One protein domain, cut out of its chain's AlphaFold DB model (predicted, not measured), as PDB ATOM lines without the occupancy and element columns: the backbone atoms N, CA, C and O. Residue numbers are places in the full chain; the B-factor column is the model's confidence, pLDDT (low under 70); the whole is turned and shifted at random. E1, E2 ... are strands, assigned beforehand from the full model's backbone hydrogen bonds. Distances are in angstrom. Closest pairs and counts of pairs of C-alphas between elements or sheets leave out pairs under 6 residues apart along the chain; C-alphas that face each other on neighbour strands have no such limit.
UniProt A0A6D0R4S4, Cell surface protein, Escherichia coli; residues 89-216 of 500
ATOM      1  N   ASP A  89     -31.774  -3.184  21.925       91.50
ATOM      2  CA  ASP A  89     -33.204  -2.942  21.734       91.50
ATOM      3  C   ASP A  89     -33.424  -1.446  21.481       91.50
ATOM      4  O   ASP A  89     -33.144  -0.608  22.343       91.50
ATOM      5  N   TRP A  90     -33.846  -1.091  20.269       95.12
ATOM      6  CA  TRP A  90     -34.250   0.272  19.950       95.12
ATOM      7  C   TRP A  90     -35.706   0.464  20.362       95.12
ATOM      8  O   TRP A  90     -36.579  -0.318  19.981       95.12
ATOM      9  N   ASN A  91     -35.962   1.539  21.114       88.94
ATOM     10  CA  ASN A  91     -37.274   1.839  21.682       88.94
ATOM     11  C   ASN A  91     -38.407   1.684  20.659       88.94
ATOM     12  O   ASN A  91     -38.334   2.179  19.528       88.94
ATOM     13  N   ALA A  92     -39.485   1.030  21.095       93.69
ATOM     14  CA  ALA A  92     -40.681   0.873  20.286       93.69
ATOM     15  C   ALA A  92     -41.240   2.241  19.873       93.69
ATOM     16  O   ALA A  92     -41.292   3.172  20.676       93.69
ATOM     17  N   THR A  93     -41.667   2.352  18.619       96.44
ATOM     18  CA  THR A  93     -42.201   3.597  18.062       96.44
ATOM     19  C   THR A  93     -43.568   3.359  17.441       96.44
ATOM     20  O   THR A  93     -43.726   2.476  16.601       96.44
ATOM     21  N   ALA A  94     -44.556   4.161  17.832       97.81
ATOM     22  CA  ALA A  94     -45.892   4.123  17.257       97.81
ATOM     23  C   ALA A  94     -46.076   5.273  16.272       97.81
ATOM     24  O   ALA A  94     -45.682   6.399  16.564       97.81
ATOM     25  N   THR A  95     -46.686   4.994  15.125       98.38
ATOM     26  CA  THR A  95     -47.000   5.994  14.102       98.38
ATOM     27  C   THR A  95     -48.472   5.911  13.715       98.38
ATOM     28  O   THR A  95     -49.085   4.843  13.779       98.38
ATOM     29  N   THR A  96     -49.031   7.035  13.275       98.19
ATOM     30  CA  THR A  96     -50.435   7.134  12.867       98.19
ATOM     31  C   THR A  96     -50.508   7.635  11.437       98.19
ATOM     32  O   THR A  96     -49.968   8.694  11.125       98.19
ATOM     33  N   VAL A  97     -51.175   6.881  10.564       97.94
ATOM     34  CA  VAL A  97     -51.457   7.298   9.189       97.94
ATOM     35  C   VAL A  97     -52.924   7.690   9.069       97.94
ATOM     36  O   VAL A  97     -53.824   6.894   9.347       97.94
ATOM     37  N   THR A  98     -53.176   8.934   8.668       97.56
ATOM     38  CA  THR A  98     -54.528   9.394   8.351       97.56
ATOM     39  C   THR A  98     -54.855   9.025   6.914       97.56
ATOM     40  O   THR A  98     -54.149   9.427   5.991       97.56
ATOM     41  N   ALA A  99     -55.925   8.257   6.722       97.62
ATOM     42  CA  ALA A  99     -56.369   7.872   5.394       97.62
ATOM     43  C   ALA A  99     -56.834   9.101   4.594       97.62
ATOM     44  O   ALA A  99     -57.575   9.950   5.092       97.62
ATOM     45  N   LEU A 100     -56.390   9.187   3.343       96.12
ATOM     46  CA  LEU A 100     -56.729  10.255   2.403       96.12
ATOM     47  C   LEU A 100     -57.462   9.676   1.195       96.12
ATOM     48  O   LEU A 100     -57.377   8.475   0.939       96.12
ATOM     49  N   ASN A 101     -58.146  10.537   0.440       95.38
ATOM     50  CA  ASN A 101     -58.799  10.127  -0.798       95.38
ATOM     51  C   ASN A 101     -57.755   9.572  -1.796       95.38
ATOM     52  O   ASN A 101     -56.869  10.339  -2.194       95.38
ATOM     53  N   PRO A 102     -57.855   8.294  -2.224       94.12
ATOM     54  CA  PRO A 102     -56.898   7.676  -3.143       94.12
ATOM     55  C   PRO A 102     -56.761   8.388  -4.492       94.12
ATOM     56  O   PRO A 102     -55.708   8.300  -5.115       94.12
ATOM     57  N   THR A 103     -57.785   9.127  -4.936       91.56
ATOM     58  CA  THR A 103     -57.706   9.927  -6.170       91.56
ATOM     59  C   THR A 103     -56.793  11.145  -6.027       91.56
ATOM     60  O   THR A 103     -56.217  11.596  -7.013       91.56
ATOM     61  N   ASN A 104     -56.643  11.672  -4.807       90.88
ATOM     62  CA  ASN A 104     -55.737  12.781  -4.516       90.88
ATOM     63  C   ASN A 104     -54.320  12.284  -4.241       90.88
ATOM     64  O   ASN A 104     -53.347  12.953  -4.587       90.88
ATOM     65  N   LYS A 105     -54.208  11.158  -3.533       94.31
ATOM     66  CA  LYS A 105     -52.933  10.574  -3.132       94.31
ATOM     67  C   LYS A 105     -53.093   9.077  -2.904       94.31
ATOM     68  O   LYS A 105     -53.896   8.682  -2.060       94.31
ATOM     69  N   ALA A 106     -52.303   8.273  -3.617       96.38
ATOM     70  CA  ALA A 106     -52.331   6.819  -3.496       96.38
ATOM     71  C   ALA A 106     -52.092   6.369  -2.047       96.38
ATOM     72  O   ALA A 106     -51.418   7.043  -1.252       96.38
ATOM     73  N   VAL A 107     -52.637   5.206  -1.689       97.25
ATOM     74  CA  VAL A 107     -52.529   4.674  -0.325       97.25
ATOM     75  C   VAL A 107     -51.062   4.381  -0.011       97.25
ATOM     76  O   VAL A 107     -50.568   4.749   1.053       97.25
ATOM     77  N   THR A 108     -50.341   3.831  -0.989       96.81
ATOM     78  CA  THR A 108     -48.903   3.520  -0.935       96.81
ATOM     79  C   THR A 108     -47.979   4.737  -1.019       96.81
ATOM     80  O   THR A 108     -46.784   4.597  -0.783       96.81
ATOM     81  N   ASP A 109     -48.510   5.934  -1.279       96.75
ATOM     82  CA  ASP A 109     -47.763   7.197  -1.190       96.75
ATOM     83  C   ASP A 109     -48.068   7.958   0.110       96.75
ATOM     84  O   ASP A 109     -47.410   8.953   0.450       96.75
ATOM     85  N   THR A 110     -49.105   7.544   0.844       97.12
ATOM     86  CA  THR A 110     -49.547   8.215   2.066       97.12
ATOM     87  C   THR A 110     -48.639   7.835   3.230       97.12
ATOM     88  O   THR A 110     -48.537   6.674   3.609       97.12
ATOM     89  N   GLN A 111     -47.982   8.832   3.823       96.88
ATOM     90  CA  GLN A 111     -47.105   8.638   4.975       96.88
ATOM     91  C   GLN A 111     -47.827   8.982   6.279       96.88
ATOM     92  O   GLN A 111     -48.650   9.899   6.305       96.88
ATOM     93  N   SER A 112     -47.466   8.299   7.362       98.06
ATOM     94  CA  SER A 112     -47.758   8.774   8.714       98.06
ATOM     95  C   SER A 112     -46.955  10.028   9.066       98.06
ATOM     96  O   SER A 112     -46.004  10.418   8.371       98.06
ATOM     97  N   ASP A 113     -47.331  10.660  10.176       95.38
ATOM     98  CA  ASP A 113     -46.503  11.693  10.785       95.38
ATOM     99  C   ASP A 113     -45.123  11.141  11.157       95.38
ATOM    100  O   ASP A 113     -44.959   9.983  11.551       95.38
ATOM    101  N   LYS A 114     -44.101  11.992  11.032       97.12
ATOM    102  CA  LYS A 114     -42.724  11.631  11.381       97.12
ATOM    103  C   LYS A 114     -42.558  11.658  12.895       97.12
ATOM    104  O   LYS A 114     -42.699  12.711  13.512       97.12
ATOM    105  N   VAL A 115     -42.178  10.526  13.473       97.75
ATOM    106  CA  VAL A 115     -41.971  10.366  14.914       97.75
ATOM    107  C   VAL A 115     -40.481  10.364  15.221       97.75
ATOM    108  O   VAL A 115     -39.703   9.714  14.526       97.75
ATOM    109  N   ALA A 116     -40.073  11.121  16.239       97.19
ATOM    110  CA  ALA A 116     -38.676  11.217  16.642       97.19
ATOM    111  C   ALA A 116     -38.176   9.898  17.247       97.19
ATOM    112  O   ALA A 116     -38.868   9.274  18.049       97.19
ATOM    113  N   VAL A 117     -36.958   9.499  16.881       96.88
ATOM    114  CA  VAL A 117     -36.288   8.292  17.380       96.88
ATOM    115  C   VAL A 117     -34.801   8.565  17.586       96.88
ATOM    116  O   VAL A 117     -34.247   9.529  17.060       96.88
ATOM    117  N   SER A 118     -34.131   7.716  18.359       95.00
ATOM    118  CA  SER A 118     -32.678   7.764  18.533       95.00
ATOM    119  C   SER A 118     -32.136   6.348  18.500       95.00
ATOM    120  O   SER A 118     -32.460   5.535  19.363       95.00
ATOM    121  N   LEU A 119     -31.350   6.051  17.468       96.56
ATOM    122  CA  LEU A 119     -30.799   4.721  17.232       96.56
ATOM    123  C   LEU A 119     -29.304   4.710  17.556       96.56
ATOM    124  O   LEU A 119     -28.623   5.733  17.507       96.56
ATOM    125  N   THR A 120     -28.774   3.539  17.885       95.44
ATOM    126  CA  THR A 120     -27.336   3.363  18.109       95.44
ATOM    127  C   THR A 120     -26.620   3.024  16.806       95.44
ATOM    128  O   THR A 120     -27.184   2.418  15.893       95.44
ATOM    129  N   LYS A 121     -25.340   3.393  16.711       95.19
ATOM    130  CA  LYS A 121     -24.487   2.953  15.606       95.19
ATOM    131  C   LYS A 121     -24.295   1.437  15.668       95.19
ATOM    132  O   LYS A 121     -23.972   0.897  16.726       95.19
ATOM    133  N   LEU A 122     -24.445   0.774  14.525       94.00
ATOM    134  CA  LEU A 122     -24.210  -0.662  14.378       94.00
ATOM    135  C   LEU A 122     -22.876  -0.923  13.681       94.00
ATOM    136  O   LEU A 122     -22.504  -0.215  12.746       94.00
ATOM    137  N   THR A 123     -22.177  -1.967  14.117       90.06
ATOM    138  CA  THR A 123     -20.922  -2.411  13.504       90.06
ATOM    139  C   THR A 123     -21.209  -3.560  12.544       90.06
ATOM    140  O   THR A 123     -21.714  -4.593  12.970       90.06
ATOM    141  N   ALA A 124     -20.869  -3.378  11.263       91.62
ATOM    142  CA  ALA A 124     -20.977  -4.393  10.208       91.62
ATOM    143  C   ALA A 124     -22.353  -5.105  10.105       91.62
ATOM    144  O   ALA A 124     -22.408  -6.338  10.158       91.62
ATOM    145  N   PRO A 125     -23.474  -4.368   9.952       95.00
ATOM    146  CA  PRO A 125     -24.750  -4.989   9.607       95.00
ATOM    147  C   PRO A 125     -24.682  -5.587   8.195       95.00
ATOM    148  O   PRO A 125     -24.179  -4.949   7.272       95.00
ATOM    149  N   THR A 126     -25.186  -6.808   8.023       95.75
ATOM    150  CA  THR A 126     -25.148  -7.513   6.727       95.75
ATOM    151  C   THR A 126     -26.496  -8.065   6.290       95.75
ATOM    152  O   THR A 126     -26.696  -8.285   5.100       95.75
ATOM    153  N   ALA A 127     -27.418  -8.299   7.222       97.12
ATOM    154  CA  ALA A 127     -28.743  -8.815   6.912       97.12
ATOM    155  C   ALA A 127     -29.796  -8.184   7.818       97.12
ATOM    156  O   ALA A 127     -29.543  -7.958   9.000       97.12
ATOM    157  N   ALA A 128     -30.986  -7.928   7.288       97.56
ATOM    158  CA  ALA A 128     -32.126  -7.518   8.088       97.56
ATOM    159  C   ALA A 128     -33.405  -8.224   7.657       97.56
ATOM    160  O   ALA A 128     -33.617  -8.541   6.486       97.56
ATOM    161  N   THR A 129     -34.276  -8.445   8.633       97.12
ATOM    162  CA  THR A 129     -35.624  -8.961   8.421       97.12
ATOM    163  C   THR A 129     -36.631  -7.919   8.863       97.12
ATOM    164  O   THR A 129     -36.510  -7.368   9.958       97.12
ATOM    165  N   TRP A 130     -37.637  -7.687   8.026       97.81
ATOM    166  CA  TRP A 130     -38.793  -6.862   8.340       97.81
ATOM    167  C   TRP A 130     -40.043  -7.729   8.271       97.81
ATOM    168  O   TRP A 130     -40.342  -8.314   7.231       97.81
ATOM    169  N   THR A 131     -40.747  -7.843   9.390       96.50
ATOM    170  CA  THR A 131     -41.981  -8.628   9.485       96.50
ATOM    171  C   THR A 131     -43.063  -7.786  10.116       96.50
ATOM    172  O   THR A 131     -42.809  -7.173  11.153       96.50
ATOM    173  N   THR A 132     -44.266  -7.804   9.550       97.88
ATOM    174  CA  THR A 132     -45.419  -7.118  10.132       97.88
ATOM    175  C   THR A 132     -46.601  -8.058  10.332       97.88
ATOM    176  O   THR A 132     -46.651  -9.152   9.761       97.88
ATOM    177  N   ASP A 133     -47.603  -7.580  11.068       97.12
ATOM    178  CA  ASP A 133     -48.971  -8.080  10.956       97.12
ATOM    179  C   ASP A 133     -49.413  -8.089   9.480       97.12
ATOM    180  O   ASP A 133     -48.928  -7.297   8.666       97.12
ATOM    181  N   LYS A 134     -50.326  -8.995   9.118       94.38
ATOM    182  CA  LYS A 134     -50.838  -9.112   7.745       94.38
ATOM    183  C   LYS A 134     -52.041  -8.204   7.522       94.38
ATOM    184  O   LYS A 134     -52.908  -8.087   8.386       94.38
ATOM    185  N   VAL A 135     -52.148  -7.666   6.313       95.56
ATOM    186  CA  VAL A 135     -53.355  -6.993   5.811       95.56
ATOM    187  C   VAL A 135     -53.829  -7.748   4.590       95.56
ATOM    188  O   VAL A 135     -53.091  -7.855   3.618       95.56
ATOM    189  N   ASN A 136     -55.037  -8.313   4.638       90.31
ATOM    190  CA  ASN A 136     -55.592  -9.089   3.524       90.31
ATOM    191  C   ASN A 136     -54.605 -10.151   2.975       90.31
ATOM    192  O   ASN A 136     -54.399 -10.268   1.772       90.31
ATOM    193  N   ASN A 137     -53.947 -10.889   3.878       90.12
ATOM    194  CA  ASN A 137     -52.882 -11.865   3.590       90.12
ATOM    195  C   ASN A 137     -51.579 -11.318   2.972       90.12
ATOM    196  O   ASN A 137     -50.667 -12.104   2.720       90.12
ATOM    197  N   VAL A 138     -51.440 -10.003   2.806       91.56
ATOM    198  CA  VAL A 138     -50.206  -9.345   2.356       91.56
ATOM    199  C   VAL A 138     -49.277  -9.071   3.545       91.56
ATOM    200  O   VAL A 138     -49.725  -8.654   4.616       91.56
ATOM    201  N   ASN A 139     -47.981  -9.325   3.345       91.06
ATOM    202  CA  ASN A 139     -46.882  -9.035   4.268       91.06
ATOM    203  C   ASN A 139     -45.679  -8.521   3.444       91.06
ATOM    204  O   ASN A 139     -45.313  -9.200   2.482       91.06
ATOM    205  N   PRO A 140     -45.060  -7.381   3.793       95.81
ATOM    206  CA  PRO A 140     -45.424  -6.500   4.905       95.81
ATOM    207  C   PRO A 140     -46.713  -5.720   4.638       95.81
ATOM    208  O   PRO A 140     -47.058  -5.480   3.489       95.81
ATOM    209  N   ALA A 141     -47.425  -5.341   5.701       97.31
ATOM    210  CA  ALA A 141     -48.599  -4.466   5.693       97.31
ATOM    211  C   ALA A 141     -48.223  -2.982   5.594       97.31
ATOM    212  O   ALA A 141     -49.048  -2.157   5.212       97.31
ATOM    213  N   PHE A 142     -46.998  -2.629   5.966       98.38
ATOM    214  CA  PHE A 142     -46.439  -1.294   5.803       98.38
ATOM    215  C   PHE A 142     -44.914  -1.369   5.792       98.38
ATOM    216  O   PHE A 142     -44.318  -2.311   6.321       98.38
ATOM    217  N   ASN A 143     -44.282  -0.353   5.220       98.25
ATOM    218  CA  ASN A 143     -42.847  -0.136   5.320       98.25
ATOM    219  C   ASN A 143     -42.554   0.964   6.340       98.25
ATOM    220  O   ASN A 143     -43.318   1.921   6.447       98.25
ATOM    221  N   ALA A 144     -41.445   0.838   7.065       98.25
ATOM    222  CA  ALA A 144     -40.894   1.886   7.912       98.25
ATOM    223  C   ALA A 144     -39.727   2.576   7.191       98.25
ATOM    224  O   ALA A 144     -38.819   1.925   6.665       98.25
ATOM    225  N   ILE A 145     -39.761   3.905   7.171       98.44
ATOM    226  CA  ILE A 145     -38.782   4.765   6.515       98.44
ATOM    227  C   ILE A 145     -38.086   5.605   7.574       98.44
ATOM    228  O   ILE A 145     -38.728   6.337   8.327       98.44
ATOM    229  N   PHE A 146     -36.766   5.503   7.615       98.31
ATOM    230  CA  PHE A 146     -35.925   6.136   8.616       98.31
ATOM    231  C   PHE A 146     -35.160   7.280   7.968       98.31
ATOM    232  O   PHE A 146     -34.477   7.093   6.953       98.31
ATOM    233  N   VAL A 147     -35.278   8.464   8.557       98.44
ATOM    234  CA  VAL A 147     -34.727   9.699   8.007       98.44
ATOM    235  C   VAL A 147     -33.844  10.424   9.012       98.44
ATOM    236  O   VAL A 147     -33.984  10.267  10.229       98.44
ATOM    237  N   ASP A 148     -32.937  11.245   8.493       97.81
ATOM    238  CA  ASP A 148     -32.153  12.173   9.305       97.81
ATOM    239  C   ASP A 148     -32.987  13.384   9.780       97.81
ATOM    240  O   ASP A 148     -34.186  13.513   9.504       97.81
ATOM    241  N   ALA A 149     -32.352  14.306  10.509       96.50
ATOM    242  CA  ALA A 149     -33.005  15.522  11.002       96.50
ATOM    243  C   ALA A 149     -33.577  16.406   9.873       96.50
ATOM    244  O   ALA A 149     -34.615  17.052  10.070       96.50
ATOM    245  N   ASN A 150     -32.946  16.363   8.694       97.19
ATOM    246  CA  ASN A 150     -33.294  17.110   7.485       97.19
ATOM    247  C   ASN A 150     -34.309  16.372   6.592       97.19
ATOM    248  O   ASN A 150     -34.683  16.883   5.539       97.19
ATOM    249  N   ASN A 151     -34.810  15.213   7.032       97.06
ATOM    250  CA  ASN A 151     -35.742  14.338   6.321       97.06
ATOM    251  C   ASN A 151     -35.156  13.612   5.094       97.06
ATOM    252  O   ASN A 151     -35.925  13.120   4.266       97.06
ATOM    253  N   ASN A 152     -33.833  13.486   4.983       97.50
ATOM    254  CA  ASN A 152     -33.230  12.621   3.970       97.50
ATOM    255  C   ASN A 152     -33.405  11.156   4.373       97.50
ATOM    256  O   ASN A 152     -33.129  10.789   5.518       97.50
ATOM    257  N   VAL A 153     -33.837  10.313   3.434       97.75
ATOM    258  CA  VAL A 153     -33.993   8.870   3.664       97.75
ATOM    259  C   VAL A 153     -32.625   8.221   3.840       97.75
ATOM    260  O   VAL A 153     -31.787   8.277   2.946       97.75
ATOM    261  N   LEU A 154     -32.417   7.591   4.998       97.81
ATOM    262  CA  LEU A 154     -31.200   6.843   5.317       97.81
ATOM    263  C   LEU A 154     -31.408   5.332   5.207       97.81
ATOM    264  O   LEU A 154     -30.482   4.611   4.848       97.81
ATOM    265  N   TYR A 155     -32.605   4.846   5.541       98.25
ATOM    266  CA  TYR A 155     -32.926   3.421   5.537       98.25
ATOM    267  C   TYR A 155     -34.420   3.188   5.272       98.25
ATOM    268  O   TYR A 155     -35.266   3.981   5.689       98.25
ATOM    269  N   ASN A 156     -34.743   2.096   4.579       97.25
ATOM    270  CA  ASN A 156     -36.103   1.738   4.178       97.25
ATOM    271  C   ASN A 156     -36.298   0.219   4.273       97.25
ATOM    272  O   ASN A 156     -35.551  -0.548   3.666       97.25
ATOM    273  N   THR A 157     -37.337  -0.223   4.980       97.81
ATOM    274  CA  THR A 157     -37.631  -1.654   5.149       97.81
ATOM    275  C   THR A 157     -38.157  -2.355   3.896       97.81
ATOM    276  O   THR A 157     -38.202  -3.580   3.887       97.81
ATOM    277  N   ALA A 158     -38.525  -1.624   2.839       96.12
ATOM    278  CA  ALA A 158     -38.817  -2.198   1.522       96.12
ATOM    279  C   ALA A 158     -37.559  -2.802   0.866       96.12
ATOM    280  O   ALA A 158     -37.658  -3.738   0.076       96.12
ATOM    281  N   ALA A 159     -36.376  -2.290   1.219       95.12
ATOM    282  CA  ALA A 159     -35.075  -2.796   0.794       95.12
ATOM    283  C   ALA A 159     -34.184  -3.037   2.029       95.12
ATOM    284  O   ALA A 159     -33.167  -2.361   2.206       95.12
ATOM    285  N   PRO A 160     -34.549  -4.000   2.900       94.25
ATOM    286  CA  PRO A 160     -34.045  -4.077   4.272       94.25
ATOM    287  C   PRO A 160     -32.535  -4.357   4.370       94.25
ATOM    288  O   PRO A 160     -31.913  -4.079   5.384       94.25
ATOM    289  N   ASN A 161     -31.895  -4.855   3.311       95.38
ATOM    290  CA  ASN A 161     -30.448  -5.104   3.308       95.38
ATOM    291  C   ASN A 161     -29.613  -3.909   2.802       95.38
ATOM    292  O   ASN A 161     -28.407  -4.044   2.610       95.38
ATOM    293  N   THR A 162     -30.226  -2.740   2.584       95.75
ATOM    294  CA  THR A 162     -29.530  -1.517   2.143       95.75
ATOM    295  C   THR A 162     -29.210  -0.636   3.346       95.75
ATOM    296  O   THR A 162     -29.981   0.256   3.690       95.75
ATOM    297  N   PHE A 163     -28.098  -0.907   4.027       96.38
ATOM    298  CA  PHE A 163     -27.770  -0.247   5.294       96.38
ATOM    299  C   PHE A 163     -27.162   1.155   5.119       96.38
ATOM    300  O   PHE A 163     -26.306   1.348   4.251       96.38
ATOM    301  N   PRO A 164     -27.517   2.126   5.983       95.38
ATOM    302  CA  PRO A 164     -26.801   3.387   6.067       95.38
ATOM    303  C   PRO A 164     -25.407   3.168   6.664       95.38
ATOM    304  O   PRO A 164     -25.184   2.255   7.458       95.38
ATOM    305  N   ALA A 165     -24.484   4.083   6.365       93.25
ATOM    306  CA  ALA A 165     -23.159   4.080   6.987       93.25
ATOM    307  C   ALA A 165     -23.216   4.269   8.517       93.25
ATOM    308  O   ALA A 165     -22.306   3.847   9.230       93.25
ATOM    309  N   ASP A 166     -24.262   4.935   9.022       95.56
ATOM    310  CA  ASP A 166     -24.421   5.200  10.449       95.56
ATOM    311  C   ASP A 166     -25.896   5.353  10.851       95.56
ATOM    312  O   ASP A 166     -26.526   6.375  10.573       95.56
ATOM    313  N   PHE A 167     -26.439   4.344  11.539       96.94
ATOM    314  CA  PHE A 167     -27.803   4.379  12.079       96.94
ATOM    315  C   PHE A 167     -28.007   5.466  13.139       96.94
ATOM    316  O   PHE A 167     -29.127   5.947  13.282       96.94
ATOM    317  N   SER A 168     -26.954   5.925  13.827       96.81
ATOM    318  CA  SER A 168     -27.090   6.986  14.837       96.81
ATOM    319  C   SER A 168     -27.466   8.353  14.259       96.81
ATOM    320  O   SER A 168     -27.859   9.251  14.997       96.81
ATOM    321  N   LYS A 169     -27.395   8.511  12.930       97.75
ATOM    322  CA  LYS A 169     -27.860   9.712  12.222       97.75
ATOM    323  C   LYS A 169     -29.368   9.728  11.978       97.75
ATOM    324  O   LYS A 169     -29.900  10.760  11.568       97.75
ATOM    325  N   VAL A 170     -30.054   8.606  12.193       97.81
ATOM    326  CA  VAL A 170     -31.513   8.548  12.112       97.81
ATOM    327  C   VAL A 170     -32.096   9.352  13.267       97.81
ATOM    328  O   VAL A 170     -31.805   9.086  14.430       97.81
ATOM    329  N   ALA A 171     -32.949  10.312  12.926       97.75
ATOM    330  CA  ALA A 171     -33.619  11.178  13.889       97.75
ATOM    331  C   ALA A 171     -35.133  10.957  13.918       97.75
ATOM    332  O   ALA A 171     -35.781  11.282  14.912       97.75
ATOM    333  N   LYS A 172     -35.722  10.459  12.823       98.19
ATOM    334  CA  LYS A 172     -37.170  10.255  12.715       98.19
ATOM    335  C   LYS A 172     -37.492   8.987  11.931       98.19
ATOM    336  O   LYS A 172     -36.724   8.569  11.064       98.19
ATOM    337  N   VAL A 173     -38.665   8.430  12.192       98.12
ATOM    338  CA  VAL A 173     -39.262   7.338  11.421       98.12
ATOM    339  C   VAL A 173     -40.684   7.713  11.016       98.12
ATOM    340  O   VAL A 173     -41.386   8.403  11.752       98.12
ATOM    341  N   TYR A 174     -41.108   7.272   9.840       98.62
ATOM    342  CA  TYR A 174     -42.512   7.265   9.435       98.62
ATOM    343  C   TYR A 174     -42.827   5.958   8.718       98.62
ATOM    344  O   TYR A 174     -41.930   5.199   8.351       98.62
ATOM    345  N   THR A 175     -44.106   5.684   8.522       98.56
ATOM    346  CA  THR A 175     -44.596   4.466   7.886       98.56
ATOM    347  C   THR A 175     -45.405   4.786   6.649       98.56
ATOM    348  O   THR A 175     -46.023   5.847   6.549       98.56
ATOM    349  N   VAL A 176     -45.406   3.844   5.716       98.19
ATOM    350  CA  VAL A 176     -46.152   3.927   4.463       98.19
ATOM    351  C   VAL A 176     -46.855   2.586   4.227       98.19
ATOM    352  O   VAL A 176     -46.184   1.549   4.304       98.19
ATOM    353  N   PRO A 177     -48.176   2.564   3.973       98.06
ATOM    354  CA  PRO A 177     -48.906   1.354   3.611       98.06
ATOM    355  C   PRO A 177     -48.318   0.660   2.376       98.06
ATOM    356  O   PRO A 177     -47.711   1.288   1.515       98.06
ATOM    357  N   THR A 178     -48.530  -0.645   2.266       97.19
ATOM    358  CA  THR A 178     -48.097  -1.454   1.111       97.19
ATOM    359  C   THR A 178     -49.260  -1.985   0.282       97.19
ATOM    360  O   THR A 178     -49.074  -2.307  -0.888       97.19
ATOM    361  N   VAL A 179     -50.450  -2.097   0.873       96.81
ATOM    362  CA  VAL A 179     -51.669  -2.505   0.175       96.81
ATOM    363  C   VAL A 179     -52.352  -1.246  -0.338       96.81
ATOM    364  O   VAL A 179     -52.715  -0.376   0.448       96.81
ATOM    365  N   ASP A 180     -52.534  -1.136  -1.651       95.94
ATOM    366  CA  ASP A 180     -53.075   0.079  -2.272       95.94
ATOM    367  C   ASP A 180     -54.613   0.178  -2.191       95.94
ATOM    368  O   ASP A 180     -55.303   0.361  -3.187       95.94
ATOM    369  N   ASP A 181     -55.176  -0.043  -1.000       96.69
ATOM    370  CA  ASP A 181     -56.620   0.001  -0.750       96.69
ATOM    371  C   ASP A 181     -56.900   0.200   0.747       96.69
ATOM    372  O   ASP A 181     -56.698  -0.699   1.572       96.69
ATOM    373  N   TRP A 182     -57.411   1.382   1.106       97.75
ATOM    374  CA  TRP A 182     -57.729   1.719   2.492       97.75
ATOM    375  C   TRP A 182     -58.785   0.804   3.109       97.75
ATOM    376  O   TRP A 182     -58.731   0.567   4.315       97.75
ATOM    377  N   THR A 183     -59.708   0.248   2.321       97.00
ATOM    378  CA  THR A 183     -60.775  -0.627   2.828       97.00
ATOM    379  C   THR A 183     -60.242  -1.959   3.367       97.00
ATOM    380  O   THR A 183     -60.932  -2.644   4.120       97.00
ATOM    381  N   LYS A 184     -58.997  -2.329   3.025       96.88
ATOM    382  CA  LYS A 184     -58.317  -3.532   3.542       96.88
ATOM    383  C   LYS A 184     -57.691  -3.327   4.915       96.88
ATOM    384  O   LYS A 184     -57.496  -4.301   5.640       96.88
ATOM    385  N   TYR A 185     -57.376  -2.086   5.260       97.62
ATOM    386  CA  TYR A 185     -56.872  -1.726   6.575       97.62
ATOM    387  C   TYR A 185     -58.050  -1.425   7.492       97.62
ATOM    388  O   TYR A 185     -58.806  -0.492   7.229       97.62
ATOM    389  N   GLU A 186     -58.182  -2.186   8.573       97.06
ATOM    390  CA  GLU A 186     -59.216  -1.975   9.583       97.06
ATOM    391  C   GLU A 186     -59.044  -0.599  10.240       97.06
ATOM    392  O   GLU A 186     -57.941  -0.206  10.635       97.06
ATOM    393  N   ASP A 187     -60.142   0.139  10.355       97.62
ATOM    394  CA  ASP A 187     -60.143   1.468  10.961       97.62
ATOM    395  C   ASP A 187     -59.722   1.402  12.436       97.62
ATOM    396  O   ASP A 187     -60.218   0.584  13.208       97.62
ATOM    397  N   ASN A 188     -58.807   2.288  12.838       97.38
ATOM    398  CA  ASN A 188     -58.211   2.364  14.178       97.38
ATOM    399  C   ASN A 188     -57.416   1.117  14.607       97.38
ATOM    400  O   ASN A 188     -56.992   1.022  15.763       97.38
ATOM    401  N   LYS A 189     -57.153   0.174  13.695       97.31
ATOM    402  CA  LYS A 189     -56.280  -0.965  13.979       97.31
ATOM    403  C   LYS A 189     -54.819  -0.552  13.936       97.31
ATOM    404  O   LYS A 189     -54.370   0.135  13.019       97.31
ATOM    405  N   THR A 190     -54.080  -1.037  14.927       98.06
ATOM    406  CA  THR A 190     -52.623  -0.933  14.988       98.06
ATOM    407  C   THR A 190     -52.008  -2.187  14.383       98.06
ATOM    408  O   THR A 190     -52.247  -3.289  14.873       98.06
ATOM    409  N   TYR A 191     -51.215  -2.006  13.332       98.12
ATOM    410  CA  TYR A 191     -50.413  -3.050  12.707       98.12
ATOM    411  C   TYR A 191     -48.987  -2.954  13.237       98.12
ATOM    412  O   TYR A 191     -48.360  -1.897  13.163       98.12
ATOM    413  N   ASN A 192     -48.473  -4.047  13.781       98.19
ATOM    414  CA  ASN A 192     -47.161  -4.109  14.405       98.19
ATOM    415  C   ASN A 192     -46.124  -4.621  13.413       98.19
ATOM    416  O   ASN A 192     -46.394  -5.530  12.634       98.19
ATOM    417  N   GLY A 193     -44.929  -4.048  13.465       98.00
ATOM    418  CA  GLY A 193     -43.774  -4.437  12.674       98.00
ATOM    419  C   GLY A 193     -42.543  -4.607  13.553       98.00
ATOM    420  O   GLY A 193     -42.362  -3.890  14.538       98.00
ATOM    421  N   THR A 194     -41.698  -5.575  13.213       98.00
ATOM    422  CA  THR A 194     -40.416  -5.823  13.881       98.00
ATOM    423  C   THR A 194     -39.300  -5.831  12.847       98.00
ATOM    424  O   THR A 194     -39.324  -6.615  11.895       98.00
ATOM    425  N   LEU A 195     -38.328  -4.942  13.046       98.25
ATOM    426  CA  LEU A 195     -37.067  -4.901  12.323       98.25
ATOM    427  C   LEU A 195     -36.012  -5.611  13.163       98.25
ATOM    428  O   LEU A 195     -35.792  -5.226  14.307       98.25
ATOM    429  N   THR A 196     -35.328  -6.586  12.576       97.81
ATOM    430  CA  THR A 196     -34.193  -7.273  13.203       97.81
ATOM    431  C   THR A 196     -32.995  -7.175  12.275       97.81
ATOM    432  O   THR A 196     -33.080  -7.616  11.130       97.81
ATOM    433  N   ILE A 197     -31.883  -6.624  12.757       97.56
ATOM    434  CA  ILE A 197     -30.637  -6.462  11.999       97.56
ATOM    435  C   ILE A 197     -29.592  -7.427  12.552       97.56
ATOM    436  O   ILE A 197     -29.429  -7.542  13.766       97.56
ATOM    437  N   LYS A 198     -28.875  -8.110  11.664       95.75
ATOM    438  CA  LYS A 198     -27.875  -9.130  11.973       95.75
ATOM    439  C   LYS A 198     -26.526  -8.828  11.322       95.75
ATOM    440  O   LYS A 198     -26.457  -8.130  10.307       95.75
ATOM    441  N   ASN A 199     -25.468  -9.378  11.908       92.81
ATOM    442  CA  ASN A 199     -24.132  -9.425  11.308       92.81
ATOM    443  C   ASN A 199     -23.960 -10.663  10.401       92.81
ATOM    444  O   ASN A 199     -24.872 -11.483  10.264       92.81
ATOM    445  N   ALA A 200     -22.768 -10.816   9.814       91.06
ATOM    446  CA  ALA A 200     -22.450 -11.918   8.898       91.06
ATOM    447  C   ALA A 200     -22.550 -13.308   9.553       91.06
ATOM    448  O   ALA A 200     -22.880 -14.280   8.880       91.06
ATOM    449  N   SER A 201     -22.304 -13.391  10.864       87.69
ATOM    450  CA  SER A 201     -22.423 -14.614  11.669       87.69
ATOM    451  C   SER A 201     -23.867 -14.936  12.077       87.69
ATOM    452  O   SER A 201     -24.120 -15.969  12.689       87.69
ATOM    453  N   GLY A 202     -24.833 -14.069  11.754       87.81
ATOM    454  CA  GLY A 202     -26.244 -14.253  12.086       87.81
ATOM    455  C   GLY A 202     -26.648 -13.784  13.488       87.81
ATOM    456  O   GLY A 202     -27.826 -13.912  13.837       87.81
ATOM    457  N   HIS A 203     -25.732 -13.199  14.273       90.06
ATOM    458  CA  HIS A 203     -26.067 -12.585  15.562       90.06
ATOM    459  C   HIS A 203     -26.902 -11.332  15.355       90.06
ATOM    460  O   HIS A 203     -26.606 -10.515  14.482       90.06
ATOM    461  N   VAL A 204     -27.922 -11.158  16.192       93.69
ATOM    462  CA  VAL A 204     -28.753  -9.953  16.188       93.69
ATOM    463  C   VAL A 204     -27.953  -8.790  16.772       93.69
ATOM    464  O   VAL A 204     -27.520  -8.836  17.918       93.69
ATOM    465  N   LEU A 205     -27.769  -7.743  15.972       94.50
ATOM    466  CA  LEU A 205     -27.127  -6.493  16.370       94.50
ATOM    467  C   LEU A 205     -28.130  -5.537  17.012       94.50
ATOM    468  O   LEU A 205     -27.818  -4.901  18.020       94.50
ATOM    469  N   ALA A 206     -29.322  -5.435  16.423       96.62
ATOM    470  CA  ALA A 206     -30.395  -4.609  16.947       96.62
ATOM    471  C   ALA A 206     -31.777  -5.111  16.540       96.62
ATOM    472  O   ALA A 206     -31.944  -5.715  15.475       96.62
ATOM    473  N   THR A 207     -32.758  -4.789  17.377       96.81
ATOM    474  CA  THR A 207     -34.180  -5.000  17.114       96.81
ATOM    475  C   THR A 207     -34.928  -3.689  17.321       96.81
ATOM    476  O   THR A 207     -34.561  -2.905  18.189       96.81
ATOM    477  N   MET A 208     -35.975  -3.445  16.536       97.25
ATOM    478  CA  MET A 208     -36.881  -2.316  16.738       97.25
ATOM    479  C   MET A 208     -38.314  -2.699  16.416       97.25
ATOM    480  O   MET A 208     -38.590  -3.291  15.369       97.25
ATOM    481  N   LYS A 209     -39.237  -2.297  17.289       98.06
ATOM    482  CA  LYS A 209     -40.675  -2.395  17.036       98.06
ATOM    483  C   LYS A 209     -41.188  -1.069  16.485       98.06
ATOM    484  O   LYS A 209     -40.992  -0.027  17.105       98.06
ATOM    485  N   VAL A 210     -41.859  -1.113  15.341       98.25
ATOM    486  CA  VAL A 210     -42.546   0.048  14.759       98.25
ATOM    487  C   VAL A 210     -43.983  -0.352  14.488       98.25
ATOM    488  O   VAL A 210     -44.211  -1.426  13.940       98.25
ATOM    489  N   SER A 211     -44.951   0.478  14.860       98.38
ATOM    490  CA  SER A 211     -46.358   0.236  14.542       98.38
ATOM    491  C   SER A 211     -46.950   1.336  13.669       98.38
ATOM    492  O   SER A 211     -46.510   2.487  13.705       98.38
ATOM    493  N   MET A 212     -47.953   0.963  12.876       98.50
ATOM    494  CA  MET A 212     -48.762   1.869  12.070       98.50
ATOM    495  C   MET A 212     -50.233   1.690  12.435       98.50
ATOM    496  O   MET A 212     -50.793   0.607  12.257       98.50
ATOM    497  N   THR A 213     -50.870   2.759  12.897       98.44
ATOM    498  CA  THR A 213     -52.312   2.805  13.141       98.44
ATOM    499  C   THR A 213     -52.993   3.590  12.028       98.44
ATOM    500  O   THR A 213     -52.658   4.753  11.802       98.44
ATOM    501  N   LYS A 214     -53.953   2.976  11.327       97.56
ATOM    502  CA  LYS A 214     -54.803   3.705  10.373       97.56
ATOM    503  C   LYS A 214     -55.890   4.454  11.133       97.56
ATOM    504  O   LYS A 214     -56.643   3.835  11.878       97.56
ATOM    505  N   VAL A 215     -56.040   5.747  10.870       98.06
ATOM    506  CA  VAL A 215     -57.168   6.553  11.363       98.06
ATOM    507  C   VAL A 215     -57.891   7.234  10.207       98.06
ATOM    508  O   VAL A 215     -57.302   7.522   9.164       98.06
ATOM    509  N   LEU A 216     -59.179   7.508  10.397       97.94
ATOM    510  CA  LEU A 216     -59.955   8.325   9.468       97.94
ATOM    511  C   LEU A 216     -59.732   9.817   9.771       97.94
ATOM    512  O   LEU A 216     -59.533  10.178  10.933       97.94
TER     513      LEU A 216
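Overview. This is residues 89 to 216 of the 500 residues of the protein "Cell surface protein" of Escherichia coli (UniProt A0A6D0R4S4). Two sheets stand face to face as a sandwich with crossed strands: a twisted sheet of four mostly long strands, E1, E7, E6 and E2, and over one of its faces a smaller sheet of three, E4, E3 and E5. The long link from E1 to E2 pairs briefly with E5 at residues 115 to 116. The printed part has 128 residues with no named helix and seven named strands, E1 to E7 along the chain; it is all strand by class, though under half of the residues, 53, are in named elements. The larger sheet, in the order E1, E7, E6, E2, is mixed; the smaller, E4, E3, E5, is antiparallel. The whole is compact, with a radius of gyration of the C-alphas of 14.4 A and spans of 43 by 32 by 21 A.

Along the chain. E1, residues 89 to 98, begins at C-alpha 89 (-33.204, -2.942, 21.734) and is 28.0 A long. E7, residues 204 to 215, is 33.2 A long and ends at C-alpha 215 (-57.168, 6.553, 11.363). E6, residues 190 to 198, measures 26.2 A, and E2 is residues 127 to 132. E3 is residues 142 to 147, E4 153 to 156 and E5 172 to 177.

Arrangement. E1 and E7 are parallel, with N 93 and O 209 at 2.9 A. E7 and E6 form an antiparallel hairpin, with N 195 and O 208 at 2.9 A. E6 and E2 are antiparallel, with N 194 and O 131 at 2.8 A. The strands of the two sheets stand at 64 degrees; the closest C-alphas of E3 and E7, Ala 144 and Val 210, are 7.3 A apart. E3 is antiparallel to E5, with N 145 and O 174 at 2.8 A, and forms a hairpin with E4, with N 146 and O 155 at 2.9 A. E4 and E6 are apart.

Size, cuts and confidence. The C-alphas farthest apart, Thr 103 and Ser 201, are 46.5 A from each other. The printed part has no cut. The links E1 to E2, E4 to E5 and E5 to E6 are long. No printed residue is under 70 in pLDDT.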